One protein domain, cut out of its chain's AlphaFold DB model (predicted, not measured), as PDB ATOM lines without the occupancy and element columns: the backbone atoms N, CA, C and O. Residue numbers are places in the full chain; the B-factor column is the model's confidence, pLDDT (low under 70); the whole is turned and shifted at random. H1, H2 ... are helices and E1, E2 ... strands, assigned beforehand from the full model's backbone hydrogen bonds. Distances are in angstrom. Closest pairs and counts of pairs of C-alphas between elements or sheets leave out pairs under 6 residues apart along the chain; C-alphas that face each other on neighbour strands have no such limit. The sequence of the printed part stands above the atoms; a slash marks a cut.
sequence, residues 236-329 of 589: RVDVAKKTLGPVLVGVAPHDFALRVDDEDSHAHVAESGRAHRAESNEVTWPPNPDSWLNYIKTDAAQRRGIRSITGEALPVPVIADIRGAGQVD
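AT A GLANCE: This is residues 236 to 329 of the 589 residues of the protein "DUF3274 domain-containing protein" of Massilia glaciei (UniProt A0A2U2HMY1). With little regular structure, this is a loose body of loops round the short strand pair E3 and E4, with the hairpin of E1 and E2 to one side and small helices H1 and H2 at one end; residues 267 to 273 and the tail 321 to 329 stick out. The 94 printed residues include E1, E2, E3, H1, H2, E4 in that order, two antiparallel sheets, class mixed, with 23 residues in named elements. It is loose, radius of gyration of the C-alphas 15.7 A, spanning 48 by 39 by 22 A.

HOW THE PARTS SIT: E3, residues 254 to 257, and E4, residues 306 to 309, are antiparallel at 147 degrees; N 256 and O 307, 2.9 A apart, are within hydrogen-bond range. E1, residues 236 to 238, and E2, residues 243 to 246, form an antiparallel hairpin; N 238 and O 243, 2.9 A apart, are within range. H1, residues 292 to 295, and H2, residues 299 to 302, are close but not clearly touching, the closest C-alphas, Asn 294 and Gln 302, 7.2 A apart. Both are too short for an O i to N i+4 pair.

IN THESE COORDINATES: E3 measures 10.3 A, E2 9.8 A and E4 9.5 A. E1 begins at C-alpha 236 (184.115, 132.184, 112.243); E4 ends at C-alpha 309 (174.505, 127.781, 121.339).

THE WHOLE: The printed part has no cut. The link from E3 to H1, 34 residues, is long. No printed residue is under 70 in pLDDT.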
ATOM      1  N   ARG A 236     183.481 133.337 111.597       94.62
ATOM      2  CA  ARG A 236     184.115 132.184 112.243       94.62
ATOM      3  C   ARG A 236     184.414 131.120 111.205       94.62
ATOM      4  O   ARG A 236     183.744 131.026 110.177       94.62
ATOM      5  N   VAL A 237     185.460 130.347 111.470       91.56
ATOM      6  CA  VAL A 237     185.753 129.150 110.686       91.56
ATOM      7  C   VAL A 237     184.699 128.104 111.035       91.56
ATOM      8  O   VAL A 237     184.559 127.736 112.204       91.56
ATOM      9  N   ASP A 238     183.955 127.653 110.029       83.31
ATOM     10  CA  ASP A 238     183.077 126.489 110.136       83.31
ATOM     11  C   ASP A 238     183.961 125.245 110.295       83.31
ATOM     12  O   ASP A 238     184.793 124.956 109.435       83.31
ATOM     13  N   VAL A 239     183.811 124.522 111.406       77.81
ATOM     14  CA  VAL A 239     184.656 123.360 111.730       77.81
ATOM     15  C   VAL A 239     184.506 122.248 110.686       77.81
ATOM     16  O   VAL A 239     185.489 121.598 110.334       77.81
ATOM     17  N   ALA A 240     183.298 122.051 110.152       77.25
ATOM     18  CA  ALA A 240     183.017 121.008 109.173       77.25
ATOM     19  C   ALA A 240     183.509 121.399 107.774       77.25
ATOM     20  O   ALA A 240     184.102 120.584 107.070       77.25
ATOM     21  N   LYS A 241     183.288 122.654 107.368       80.88
ATOM     22  CA  LYS A 241     183.650 123.141 106.026       80.88
ATOM     23  C   LYS A 241     185.069 123.695 105.933       80.88
ATOM     24  O   LYS A 241     185.532 123.948 104.826       80.88
ATOM     25  N   LYS A 242     185.734 123.935 107.067       85.31
ATOM     26  CA  LYS A 242     187.053 124.584 107.187       85.31
ATOM     27  C   LYS A 242     187.152 125.913 106.427       85.31
ATOM     28  O   LYS A 242     188.205 126.263 105.903       85.31
ATOM     29  N   THR A 243     186.050 126.656 106.352       90.50
ATOM     30  CA  THR A 243     185.972 127.936 105.635       90.50
ATOM     31  C   THR A 243     185.570 129.050 106.585       90.50
ATOM     32  O   THR A 243     184.728 128.860 107.463       90.50
ATOM     33  N   LEU A 244     186.188 130.219 106.414       94.31
ATOM     34  CA  LEU A 244     185.806 131.427 107.135       94.31
ATOM     35  C   LEU A 244     184.511 131.977 106.530       94.31
ATOM     36  O   LEU A 244     184.480 132.355 105.359       94.31
ATOM     37  N   GLY A 245     183.454 132.045 107.332       94.06
ATOM     38  CA  GLY A 245     182.142 132.504 106.889       94.06
ATOM     39  C   GLY A 245     181.416 133.326 107.950       94.06
ATOM     40  O   GLY A 245     181.895 133.441 109.082       94.06
ATOM     41  N   PRO A 246     180.273 133.934 107.592       95.19
ATOM     42  CA  PRO A 246     179.400 134.563 108.571       95.19
ATOM     43  C   PRO A 246     178.840 133.511 109.533       95.19
ATOM     44  O   PRO A 246     178.558 132.378 109.140       95.19
ATOM     45  N   VAL A 247     178.640 133.903 110.786       95.44
ATOM     46  CA  VAL A 247     177.919 133.075 111.755       95.44
ATOM     47  C   VAL A 247     176.427 133.184 111.457       95.44
ATOM     48  O   VAL A 247     175.870 134.281 111.420       95.44
ATOM     49  N   LEU A 248     175.783 132.045 111.212       96.88
ATOM     50  CA  LEU A 248     174.356 131.993 110.902       96.88
ATOM     51  C   LEU A 248     173.542 131.742 112.173       96.88
ATOM     52  O   LEU A 248     173.819 130.822 112.944       96.88
ATOM     53  N   VAL A 249     172.485 132.524 112.360       98.00
ATOM     54  CA  VAL A 249     171.484 132.298 113.400       98.00
ATOM     55  C   VAL A 249     170.564 131.170 112.953       98.00
ATOM     56  O   VAL A 249     170.072 131.164 111.827       98.00
ATOM     57  N   GLY A 250     170.311 130.212 113.846       96.44
ATOM     58  CA  GLY A 250     169.422 129.089 113.553       96.44
ATOM     59  C   GLY A 250     170.100 127.862 112.957       96.44
ATOM     60  O   GLY A 250     169.407 126.986 112.453       96.44
ATOM     61  N   VAL A 251     171.426 127.764 113.019       95.44
ATOM     62  CA  VAL A 251     172.116 126.477 112.834       95.44
ATOM     63  C   VAL A 251     171.769 125.551 114.007       95.44
ATOM     64  O   VAL A 251     171.417 126.026 115.089       95.44
ATOM     65  N   ALA A 252     171.855 124.234 113.796       95.38
ATOM     66  CA  ALA A 252     171.753 123.251 114.875       95.38
ATOM     67  C   ALA A 252     172.701 123.593 116.046       95.38
ATOM     68  O   ALA A 252     173.704 124.282 115.823       95.38
ATOM     69  N   PRO A 253     172.399 123.140 117.281       96.88
ATOM     70  CA  PRO A 253     173.220 123.446 118.447       96.88
ATOM     71  C   PRO A 253     174.712 123.204 118.203       96.88
ATOM     72  O   PRO A 253     175.099 122.163 117.672       96.88
ATOM     73  N   HIS A 254     175.531 124.192 118.551       95.50
ATOM     74  CA  HIS A 254     176.959 124.233 118.239       95.50
ATOM     75  C   HIS A 254     177.699 125.146 119.220       95.50
ATOM     76  O   HIS A 254     177.084 125.853 120.017       95.50
ATOM     77  N   ASP A 255     179.024 125.159 119.129       95.69
ATOM     78  CA  ASP A 255     179.872 126.042 119.921       95.69
ATOM     79  C   ASP A 255     180.207 127.338 119.191       95.69
ATOM     80  O   ASP A 255     180.461 127.349 117.986       95.69
ATOM     81  N   PHE A 256     180.273 128.428 119.951       96.19
ATOM     82  CA  PHE A 256     180.661 129.742 119.460       96.19
ATOM     83  C   PHE A 256     181.790 130.339 120.307       96.19
ATOM     84  O   PHE A 256     181.658 130.481 121.524       96.19
ATOM     85  N   ALA A 257     182.889 130.726 119.658       96.69
ATOM     86  CA  ALA A 257     183.975 131.489 120.270       96.69
ATOM     87  C   ALA A 257     183.631 132.986 120.315       96.69
ATOM     88  O   ALA A 257     183.531 133.627 119.261       96.69
ATOM     89  N   LEU A 258     183.495 133.555 121.520       96.69
ATOM     90  CA  LEU A 258     183.169 134.977 121.711       96.69
ATOM     91  C   LEU A 258     184.256 135.898 121.145       96.69
ATOM     92  O   LEU A 258     183.936 136.879 120.470       96.69
ATOM     93  N   ARG A 259     185.523 135.543 121.376       96.38
ATOM     94  CA  ARG A 259     186.703 136.241 120.868       96.38
ATOM     95  C   ARG A 259     187.775 135.235 120.468       96.38
ATOM     96  O   ARG A 259     188.090 134.357 121.264       96.38
ATOM     97  N   VAL A 260     188.301 135.346 119.253       95.44
ATOM     98  CA  VAL A 260     189.422 134.507 118.791       95.44
ATOM     99  C   VAL A 260     190.765 135.212 118.992       95.44
ATOM    100  O   VAL A 260     190.779 136.417 119.241       95.44
ATOM    101  N   ASP A 261     191.864 134.463 118.906       93.56
ATOM    102  CA  ASP A 261     193.228 135.005 119.005       93.56
ATOM    103  C   ASP A 261     193.409 136.217 118.060       93.56
ATOM    104  O   ASP A 261     192.984 136.175 116.900       93.56
ATOM    105  N   ASP A 262     193.987 137.305 118.583       92.44
ATOM    106  CA  ASP A 262     194.235 138.586 117.897       92.44
ATOM    107  C   ASP A 262     192.980 139.350 117.396       92.44
ATOM    108  O   ASP A 262     193.091 140.329 116.651       92.44
ATOM    109  N   GLU A 263     191.764 138.951 117.794       95.00
ATOM    110  CA  GLU A 263     190.531 139.651 117.408       95.00
ATOM    111  C   GLU A 263     190.267 140.885 118.286       95.00
ATOM    112  O   GLU A 263     189.901 140.764 119.461       95.00
ATOM    113  N   ASP A 264     190.332 142.079 117.684       92.88
ATOM    114  CA  ASP A 264     189.828 143.312 118.299       92.88
ATOM    115  C   ASP A 264     188.295 143.243 118.435       92.88
ATOM    116  O   ASP A 264     187.542 143.258 117.456       92.88
ATOM    117  N   SER A 265     187.826 143.150 119.681       89.38
ATOM    118  CA  SER A 265     186.407 142.998 120.007       89.38
ATOM    119  C   SER A 265     185.622 144.309 120.001       89.38
ATOM    120  O   SER A 265     184.400 144.255 120.140       89.38
ATOM    121  N   HIS A 266     186.281 145.460 119.840       93.25
ATOM    122  CA  HIS A 266     185.648 146.782 119.807       93.25
ATOM    123  C   HIS A 266     185.855 147.514 118.471       93.25
ATOM    124  O   HIS A 266     185.367 148.632 118.301       93.25
ATOM    125  N   ALA A 267     186.515 146.882 117.495       91.31
ATOM    126  CA  ALA A 267     186.758 147.444 116.163       91.31
ATOM    127  C   ALA A 267     185.482 147.892 115.422       91.31
ATOM    128  O   ALA A 267     185.545 148.730 114.524       91.31
ATOM    129  N   HIS A 268     184.315 147.344 115.776       92.06
ATOM    130  CA  HIS A 268     183.027 147.668 115.158       92.06
ATOM    131  C   HIS A 268     182.396 148.974 115.668       92.06
ATOM    132  O   HIS A 268     181.399 149.406 115.091       92.06
ATOM    133  N   VAL A 269     182.943 149.609 116.713       93.00
ATOM    134  CA  VAL A 269     182.455 150.892 117.254       93.00
ATOM    135  C   VAL A 269     183.481 152.020 117.114       93.00
ATOM    136  O   VAL A 269     184.693 151.797 117.019       93.00
ATOM    137  N   ALA A 270     182.974 153.258 117.136       93.12
ATOM    138  CA  ALA A 270     183.802 154.461 117.223       93.12
ATOM    139  C   ALA A 270     184.642 154.449 118.509       93.12
ATOM    140  O   ALA A 270     184.218 153.863 119.509       93.12
ATOM    141  N   GLU A 271     185.788 155.130 118.518       92.44
ATOM    142  CA  GLU A 271     186.719 155.127 119.658       92.44
ATOM    143  C   GLU A 271     186.037 155.544 120.974       92.44
ATOM    144  O   GLU A 271     186.190 154.889 122.007       92.44
ATOM    145  N   SER A 272     185.171 156.561 120.912       88.12
ATOM    146  CA  SER A 272     184.364 157.032 122.050       88.12
ATOM    147  C   SER A 272     183.483 155.953 122.705       88.12
ATOM    148  O   SER A 272     183.102 156.089 123.869       88.12
ATOM    149  N   GLY A 273     183.166 154.873 121.984       85.69
ATOM    150  CA  GLY A 273     182.383 153.739 122.471       85.69
ATOM    151  C   GLY A 273     183.205 152.592 123.069       85.69
ATOM    152  O   GLY A 273     182.600 151.674 123.624       85.69
ATOM    153  N   ARG A 274     184.544 152.626 122.970       90.94
ATOM    154  CA  ARG A 274     185.436 151.508 123.345       90.94
ATOM    155  C   ARG A 274     185.823 151.501 124.820       90.94
ATOM    156  O   ARG A 274     185.946 150.446 125.432       90.94
ATOM    157  N   ALA A 275     186.003 152.680 125.411       88.62
ATOM    158  CA  ALA A 275     186.447 152.794 126.798       88.62
ATOM    159  C   ALA A 275     185.473 152.109 127.772       88.62
ATOM    160  O   ALA A 275     184.256 152.186 127.603       88.62
ATOM    161  N   HIS A 276     185.995 151.493 128.838       88.44
ATOM    162  CA  HIS A 276     185.197 150.876 129.912       88.44
ATOM    163  C   HIS A 276     184.253 149.750 129.458       88.44
ATOM    164  O   HIS A 276     183.178 149.550 130.044       88.44
ATOM    165  N   ARG A 277     184.617 149.060 128.374       90.94
ATOM    166  CA  ARG A 277     183.911 147.888 127.861       90.94
ATOM    167  C   ARG A 277     184.742 146.646 128.121       90.94
ATOM    168  O   ARG A 277     185.931 146.614 127.818       90.94
ATOM    169  N   ALA A 278     184.082 145.626 128.646       91.50
ATOM    170  CA  ALA A 278     184.705 144.354 128.919       91.50
ATOM    171  C   ALA A 278     185.113 143.661 127.615       91.50
ATOM    172  O   ALA A 278     184.528 143.860 126.544       91.50
ATOM    173  N   GLU A 279     186.107 142.794 127.739       91.56
ATOM    174  CA  GLU A 279     186.561 141.920 126.672       91.56
ATOM    175  C   GLU A 279     186.300 140.467 127.053       91.56
ATOM    176  O   GLU A 279     186.440 140.057 128.206       91.56
ATOM    177  N   SER A 280     185.914 139.667 126.063       91.75
ATOM    178  CA  SER A 280     185.878 138.219 126.242       91.75
ATOM    179  C   SER A 280     187.294 137.649 126.222       91.75
ATOM    180  O   SER A 280     188.189 138.212 125.595       91.75
ATOM    181  N   ASN A 281     187.486 136.511 126.891       91.75
ATOM    182  CA  ASN A 281     188.747 135.775 126.828       91.75
ATOM    183  C   ASN A 281     189.014 135.318 125.389       91.75
ATOM    184  O   ASN A 281     188.100 134.794 124.746       91.75
ATOM    185  N   GLU A 282     190.251 135.483 124.928       93.94
ATOM    186  CA  GLU A 282     190.707 134.934 123.652       93.94
ATOM    187  C   GLU A 282     190.732 133.410 123.701       93.94
ATOM    188  O   GLU A 282     191.100 132.798 124.715       93.94
ATOM    189  N   VAL A 283     190.303 132.802 122.599       92.88
ATOM    190  CA  VAL A 283     190.357 131.360 122.409       92.88
ATOM    191  C   VAL A 283     190.899 131.023 121.031       92.88
ATOM    192  O   VAL A 283     190.483 131.585 120.015       92.88
ATOM    193  N   THR A 284     191.743 130.001 120.984       90.81
ATOM    194  CA  THR A 284     192.136 129.385 119.722       90.81
ATOM    195  C   THR A 284     190.926 128.704 119.086       90.81
ATOM    196  O   THR A 284     190.329 127.791 119.665       90.81
ATOM    197  N   TRP A 285     190.559 129.162 117.886       90.31
ATOM    198  CA  TRP A 285     189.411 128.664 117.133       90.31
ATOM    199  C   TRP A 285     189.778 128.380 115.667       90.31
ATOM    200  O   TRP A 285     190.344 129.255 115.009       90.31
ATOM    201  N   PRO A 286     189.398 127.218 115.098       89.44
ATOM    202  CA  PRO A 286     188.650 126.127 115.726       89.44
ATOM    203  C   PRO A 286     189.470 125.405 116.813       89.44
ATOM    204  O   PRO A 286     190.699 125.497 116.803       89.44
ATOM    205  N   PRO A 287     188.822 124.692 117.754       85.38
ATOM    206  CA  PRO A 287     189.539 123.941 118.779       85.38
ATOM    207  C   PRO A 287     190.495 122.935 118.130       85.38
ATOM    208  O   PRO A 287     190.102 122.215 117.213       85.38
ATOM    209  N   ASN A 288     191.741 122.875 118.603       84.88
ATOM    210  CA  ASN A 288     192.708 121.872 118.159       84.88
ATOM    211  C   ASN A 288     192.570 120.612 119.033       84.88
ATOM    212  O   ASN A 288     193.030 120.653 120.178       84.88
ATOM    213  N   PRO A 289     191.966 119.510 118.542       81.06
ATOM    214  CA  PRO A 289     191.769 118.299 119.339       81.06
ATOM    215  C   PRO A 289     193.094 117.635 119.743       81.06
ATOM    216  O   PRO A 289     193.180 117.086 120.839       81.06
ATOM    217  N   ASP A 290     194.141 117.772 118.925       83.94
ATOM    218  CA  ASP A 290     195.452 117.141 119.132       83.94
ATOM    219  C   ASP A 290     196.375 117.955 120.057       83.94
ATOM    220  O   ASP A 290     197.522 117.581 120.311       83.94
ATOM    221  N   SER A 291     195.900 119.094 120.572       84.38
ATOM    222  CA  SER A 291     196.684 119.930 121.479       84.38
ATOM    223  C   SER A 291     196.934 119.216 122.807       84.38
ATOM    224  O   SER A 291     196.001 118.899 123.544       84.38
ATOM    225  N   TRP A 292     198.209 119.044 123.173       82.69
ATOM    226  CA  TRP A 292     198.599 118.439 124.454       82.69
ATOM    227  C   TRP A 292     198.018 119.187 125.671       82.69
ATOM    228  O   TRP A 292     197.763 118.580 126.710       82.69
ATOM    229  N   LEU A 293     197.746 120.493 125.529       82.38
ATOM    230  CA  LEU A 293     197.117 121.320 126.562       82.38
ATOM    231  C   LEU A 293     195.713 120.823 126.947       82.38
ATOM    232  O   LEU A 293     195.284 121.066 128.075       82.38
ATOM    233  N   ASN A 294     195.010 120.120 126.053       83.31
ATOM    234  CA  ASN A 294     193.682 119.566 126.332       83.31
ATOM    235  C   ASN A 294     193.725 118.475 127.415       83.31
ATOM    236  O   ASN A 294     192.758 118.310 128.147       83.31
ATOM    237  N   TYR A 295     194.846 117.764 127.579       81.38
ATOM    238  CA  TYR A 295     194.977 116.728 128.613       81.38
ATOM    239  C   TYR A 295     195.229 117.295 130.019       81.38
ATOM    240  O   TYR A 295     195.129 116.564 131.001       81.38
ATOM    241  N   ILE A 296     195.575 118.582 130.127       87.38
ATOM    242  CA  ILE A 296     195.966 119.223 131.396       87.38
ATOM    243  C   ILE A 296     194.959 120.300 131.815       87.38
ATOM    244  O   ILE A 296     194.783 120.564 133.005       87.38
ATOM    245  N   LYS A 297     194.275 120.933 130.857       87.31
ATOM    246  CA  LYS A 297     193.221 121.911 131.143       87.31
ATOM    247  C   LYS A 297     191.952 121.205 131.617       87.31
ATOM    248  O   LYS A 297     191.475 120.288 130.959       87.31
ATOM    249  N   THR A 298     191.361 121.708 132.698       90.44
ATOM    250  CA  THR A 298     190.010 121.314 133.121       90.44
ATOM    251  C   THR A 298     188.972 121.699 132.065       90.44
ATOM    252  O   THR A 298     189.170 122.676 131.338       90.44
ATOM    253  N   ASP A 299     187.826 121.016 132.033       88.94
ATOM    254  CA  ASP A 299     186.712 121.354 131.132       88.94
ATOM    255  C   ASP A 299     186.324 122.837 131.233       88.94
ATOM    256  O   ASP A 299     186.167 123.523 130.226       88.94
ATOM    257  N   ALA A 300     186.266 123.378 132.454       91.75
ATOM    258  CA  ALA A 300     185.962 124.788 132.684       91.75
ATOM    259  C   ALA A 300     187.004 125.730 132.051       91.75
ATOM    260  O   ALA A 300     186.657 126.805 131.562       91.75
ATOM    261  N   ALA A 301     188.284 125.342 132.046       90.38
ATOM    262  CA  ALA A 301     189.344 126.109 131.399       90.38
ATOM    263  C   ALA A 301     189.280 126.003 129.868       90.38
ATOM    264  O   ALA A 301     189.537 126.996 129.193       90.38
ATOM    265  N   GLN A 302     188.912 124.841 129.322       89.88
ATOM    266  CA  GLN A 302     188.740 124.639 127.877       89.88
ATOM    267  C   GLN A 302     187.515 125.383 127.327       89.88
ATOM    268  O   GLN A 302     187.552 125.898 126.216       89.88
ATOM    269  N   ARG A 303     186.437 125.476 128.116       93.38
ATOM    270  CA  ARG A 303     185.193 126.178 127.757       93.38
ATOM    271  C   ARG A 303     185.238 127.687 127.997       93.38
ATOM    272  O   ARG A 303     184.302 128.398 127.630       93.38
ATOM    273  N   ARG A 304     186.291 128.210 128.629       92.19
ATOM    274  CA  ARG A 304     186.412 129.645 128.917       92.19
ATOM    275  C   ARG A 304     186.455 130.435 127.606       92.19
ATOM    276  O   ARG A 304     187.299 130.167 126.772       92.19
ATOM    277  N   GLY A 305     185.554 131.406 127.437       93.75
ATOM    278  CA  GLY A 305     185.428 132.195 126.195       93.75
ATOM    279  C   GLY A 305     184.597 131.529 125.084       93.75
ATOM    280  O   GLY A 305     184.266 132.183 124.096       93.75
ATOM    281  N   ILE A 306     184.180 130.273 125.278       96.06
ATOM    282  CA  ILE A 306     183.283 129.540 124.378       96.06
ATOM    283  C   ILE A 306     181.863 129.560 124.961       96.06
ATOM    284  O   ILE A 306     181.664 129.617 126.181       96.06
ATOM    285  N   ARG A 307     180.852 129.572 124.092       97.19
ATOM    286  CA  ARG A 307     179.437 129.455 124.461       97.19
ATOM    287  C   ARG A 307     178.776 128.321 123.693       97.19
ATOM    288  O   ARG A 307     178.860 128.280 122.469       97.19
ATOM    289  N   SER A 308     178.057 127.467 124.418       97.62
ATOM    290  CA  SER A 308     177.116 126.504 123.839       97.62
ATOM    291  C   SER A 308     175.890 127.240 123.299       97.62
ATOM    292  O   SER A 308     175.074 127.753 124.070       97.62
ATOM    293  N   ILE A 309     175.721 127.283 121.983       98.12
ATOM    294  CA  ILE A 309     174.505 127.781 121.339       98.12
ATOM    295  C   ILE A 309     173.476 126.654 121.349       98.12
ATOM    296  O   ILE A 309     173.640 125.642 120.674       98.12
ATOM    297  N   THR A 310     172.415 126.817 122.141       98.06
ATOM    298  CA  THR A 310     171.426 125.755 122.410       98.06
ATOM    299  C   THR A 310     170.093 125.948 121.693       98.06
ATOM    300  O   THR A 310     169.218 125.079 121.792       98.06
ATOM    301  N   GLY A 311     169.915 127.078 120.998       97.31
ATOM    302  CA  GLY A 311     168.737 127.355 120.180       97.31
ATOM    303  C   GLY A 311     168.540 126.313 119.082       97.31
ATOM    304  O   GLY A 311     169.497 125.844 118.472       97.31
ATOM    305  N   GLU A 312     167.288 125.943 118.828       96.38
ATOM    306  CA  GLU A 312     166.970 124.924 117.832       96.38
ATOM    307  C   GLU A 312     167.263 125.406 116.410       96.38
ATOM    308  O   GLU A 312     167.196 126.610 116.126       96.38
ATOM    309  N   ALA A 313     167.534 124.461 115.508       96.94
ATOM    310  CA  ALA A 313     167.722 124.778 114.101       96.94
ATOM    311  C   ALA A 313     166.458 125.435 113.517       96.94
ATOM    312  O   ALA A 313     165.331 125.031 113.813       96.94
ATOM    313  N   LEU A 314     166.655 126.459 112.693       95.81
ATOM    314  CA  LEU A 314     165.600 127.085 111.907       95.81
ATOM    315  C   LEU A 314     165.497 126.389 110.545       95.81
ATOM    316  O   LEU A 314     166.497 125.837 110.080       95.81
ATOM    317  N   PRO A 315     164.331 126.448 109.871       93.06
ATOM    318  CA  PRO A 315     164.182 125.889 108.527       93.06
ATOM    319  C   PRO A 315     165.233 126.419 107.548       93.06
ATOM    320  O   PRO A 315     165.766 125.673 106.733       93.06
ATOM    321  N   VAL A 316     165.553 127.710 107.668       94.94
ATOM    322  CA  VAL A 316     166.629 128.366 106.930       94.94
ATOM    323  C   VAL A 316     167.453 129.177 107.930       94.94
ATOM    324  O   VAL A 316     166.950 130.174 108.449       94.94
ATOM    325  N   PRO A 317     168.695 128.767 108.237       96.50
ATOM    326  CA  PRO A 317     169.616 129.597 109.001       96.50
ATOM    327  C   PRO A 317     169.931 130.893 108.246       96.50
ATOM    328  O   PRO A 317     170.120 130.873 107.028       96.50
ATOM    329  N   VAL A 318     170.019 132.015 108.959       97.19
ATOM    330  CA  VAL A 318     170.171 133.351 108.356       97.19
ATOM    331  C   VAL A 318     171.345 134.120 108.943       97.19
ATOM    332  O   VAL A 318     171.740 133.902 110.084       97.19
ATOM    333  N   ILE A 319     171.905 135.046 108.168       97.00
ATOM    334  CA  ILE A 319     172.865 136.026 108.687       97.00
ATOM    335  C   ILE A 319     172.084 137.030 109.543       97.00
ATOM    336  O   ILE A 319     171.049 137.529 109.104       97.00
ATOM    337  N   ALA A 320     172.573 137.324 110.750       96.44
ATOM    338  CA  ALA A 320     171.974 138.350 111.598       96.44
ATOM    339  C   ALA A 320     172.119 139.737 110.954       96.44
ATOM    340  O   ALA A 320     173.225 140.156 110.604       96.44
ATOM    341  N   ASP A 321     171.023 140.485 110.857       95.50
ATOM    342  CA  ASP A 321     171.071 141.894 110.478       95.50
ATOM    343  C   ASP A 321     171.382 142.742 111.719       95.50
ATOM    344  O   ASP A 321     170.493 143.146 112.466       95.50
ATOM    345  N   ILE A 322     172.675 142.954 111.976       93.69
ATOM    346  CA  ILE A 322     173.173 143.770 113.100       93.69
ATOM    347  C   ILE A 322     173.296 145.252 112.720       93.69
ATOM    348  O   ILE A 322     173.242 146.142 113.573       93.69
ATOM    349  N   ARG A 323     173.455 145.528 111.424       88.19
ATOM    350  CA  ARG A 323     173.571 146.885 110.892       88.19
ATOM    351  C   ARG A 323     172.251 147.635 111.082       88.19
ATOM    352  O   ARG A 323     172.240 148.739 111.634       88.19
ATOM    353  N   GLY A 324     171.145 147.005 110.680       81.62
ATOM    354  CA  GLY A 324     169.823 147.616 110.635       81.62
ATOM    355  C   GLY A 324     169.719 148.736 109.590       81.62
ATOM    356  O   GLY A 324     170.711 149.198 109.025       81.62
ATOM    357  N   ALA A 325     168.497 149.210 109.341       72.00
ATOM    358  CA  ALA A 325     168.236 150.239 108.328       72.00
ATOM    359  C   ALA A 325     168.721 151.653 108.717       72.00
ATOM    360  O   ALA A 325     168.864 152.507 107.848       72.00
ATOM    361  N   GLY A 326     168.961 151.911 110.008       80.25
ATOM    362  CA  GLY A 326     169.270 153.247 110.542       80.25
ATOM    363  C   GLY A 326     170.756 153.583 110.704       80.25
ATOM    364  O   GLY A 326     171.069 154.663 111.202       80.25
ATOM    365  N   GLN A 327     171.675 152.683 110.334       90.94
ATOM    366  CA  GLN A 327     173.111 152.937 110.482       90.94
ATOM    367  C   GLN A 327     173.619 153.941 109.438       90.94
ATOM    368  O   GLN A 327     173.455 153.737 108.234       90.94
ATOM    369  N   VAL A 328     174.327 154.963 109.916       92.44
ATOM    370  CA  VAL A 328     175.083 155.930 109.117       92.44
ATOM    371  C   VAL A 328     176.562 155.561 109.194       92.44
ATOM    372  O   VAL A 328     177.156 155.554 110.276       92.44
ATOM    373  N   ASP A 329     177.160 155.227 108.053       93.50
ATOM    374  CA  ASP A 329     178.592 154.934 107.978       93.50
ATOM    375  C   ASP A 329     179.409 156.239 107.934       93.50
ATOM    376  O   ASP A 329     178.899 157.257 107.462       93.50
TER     377      ASP A 329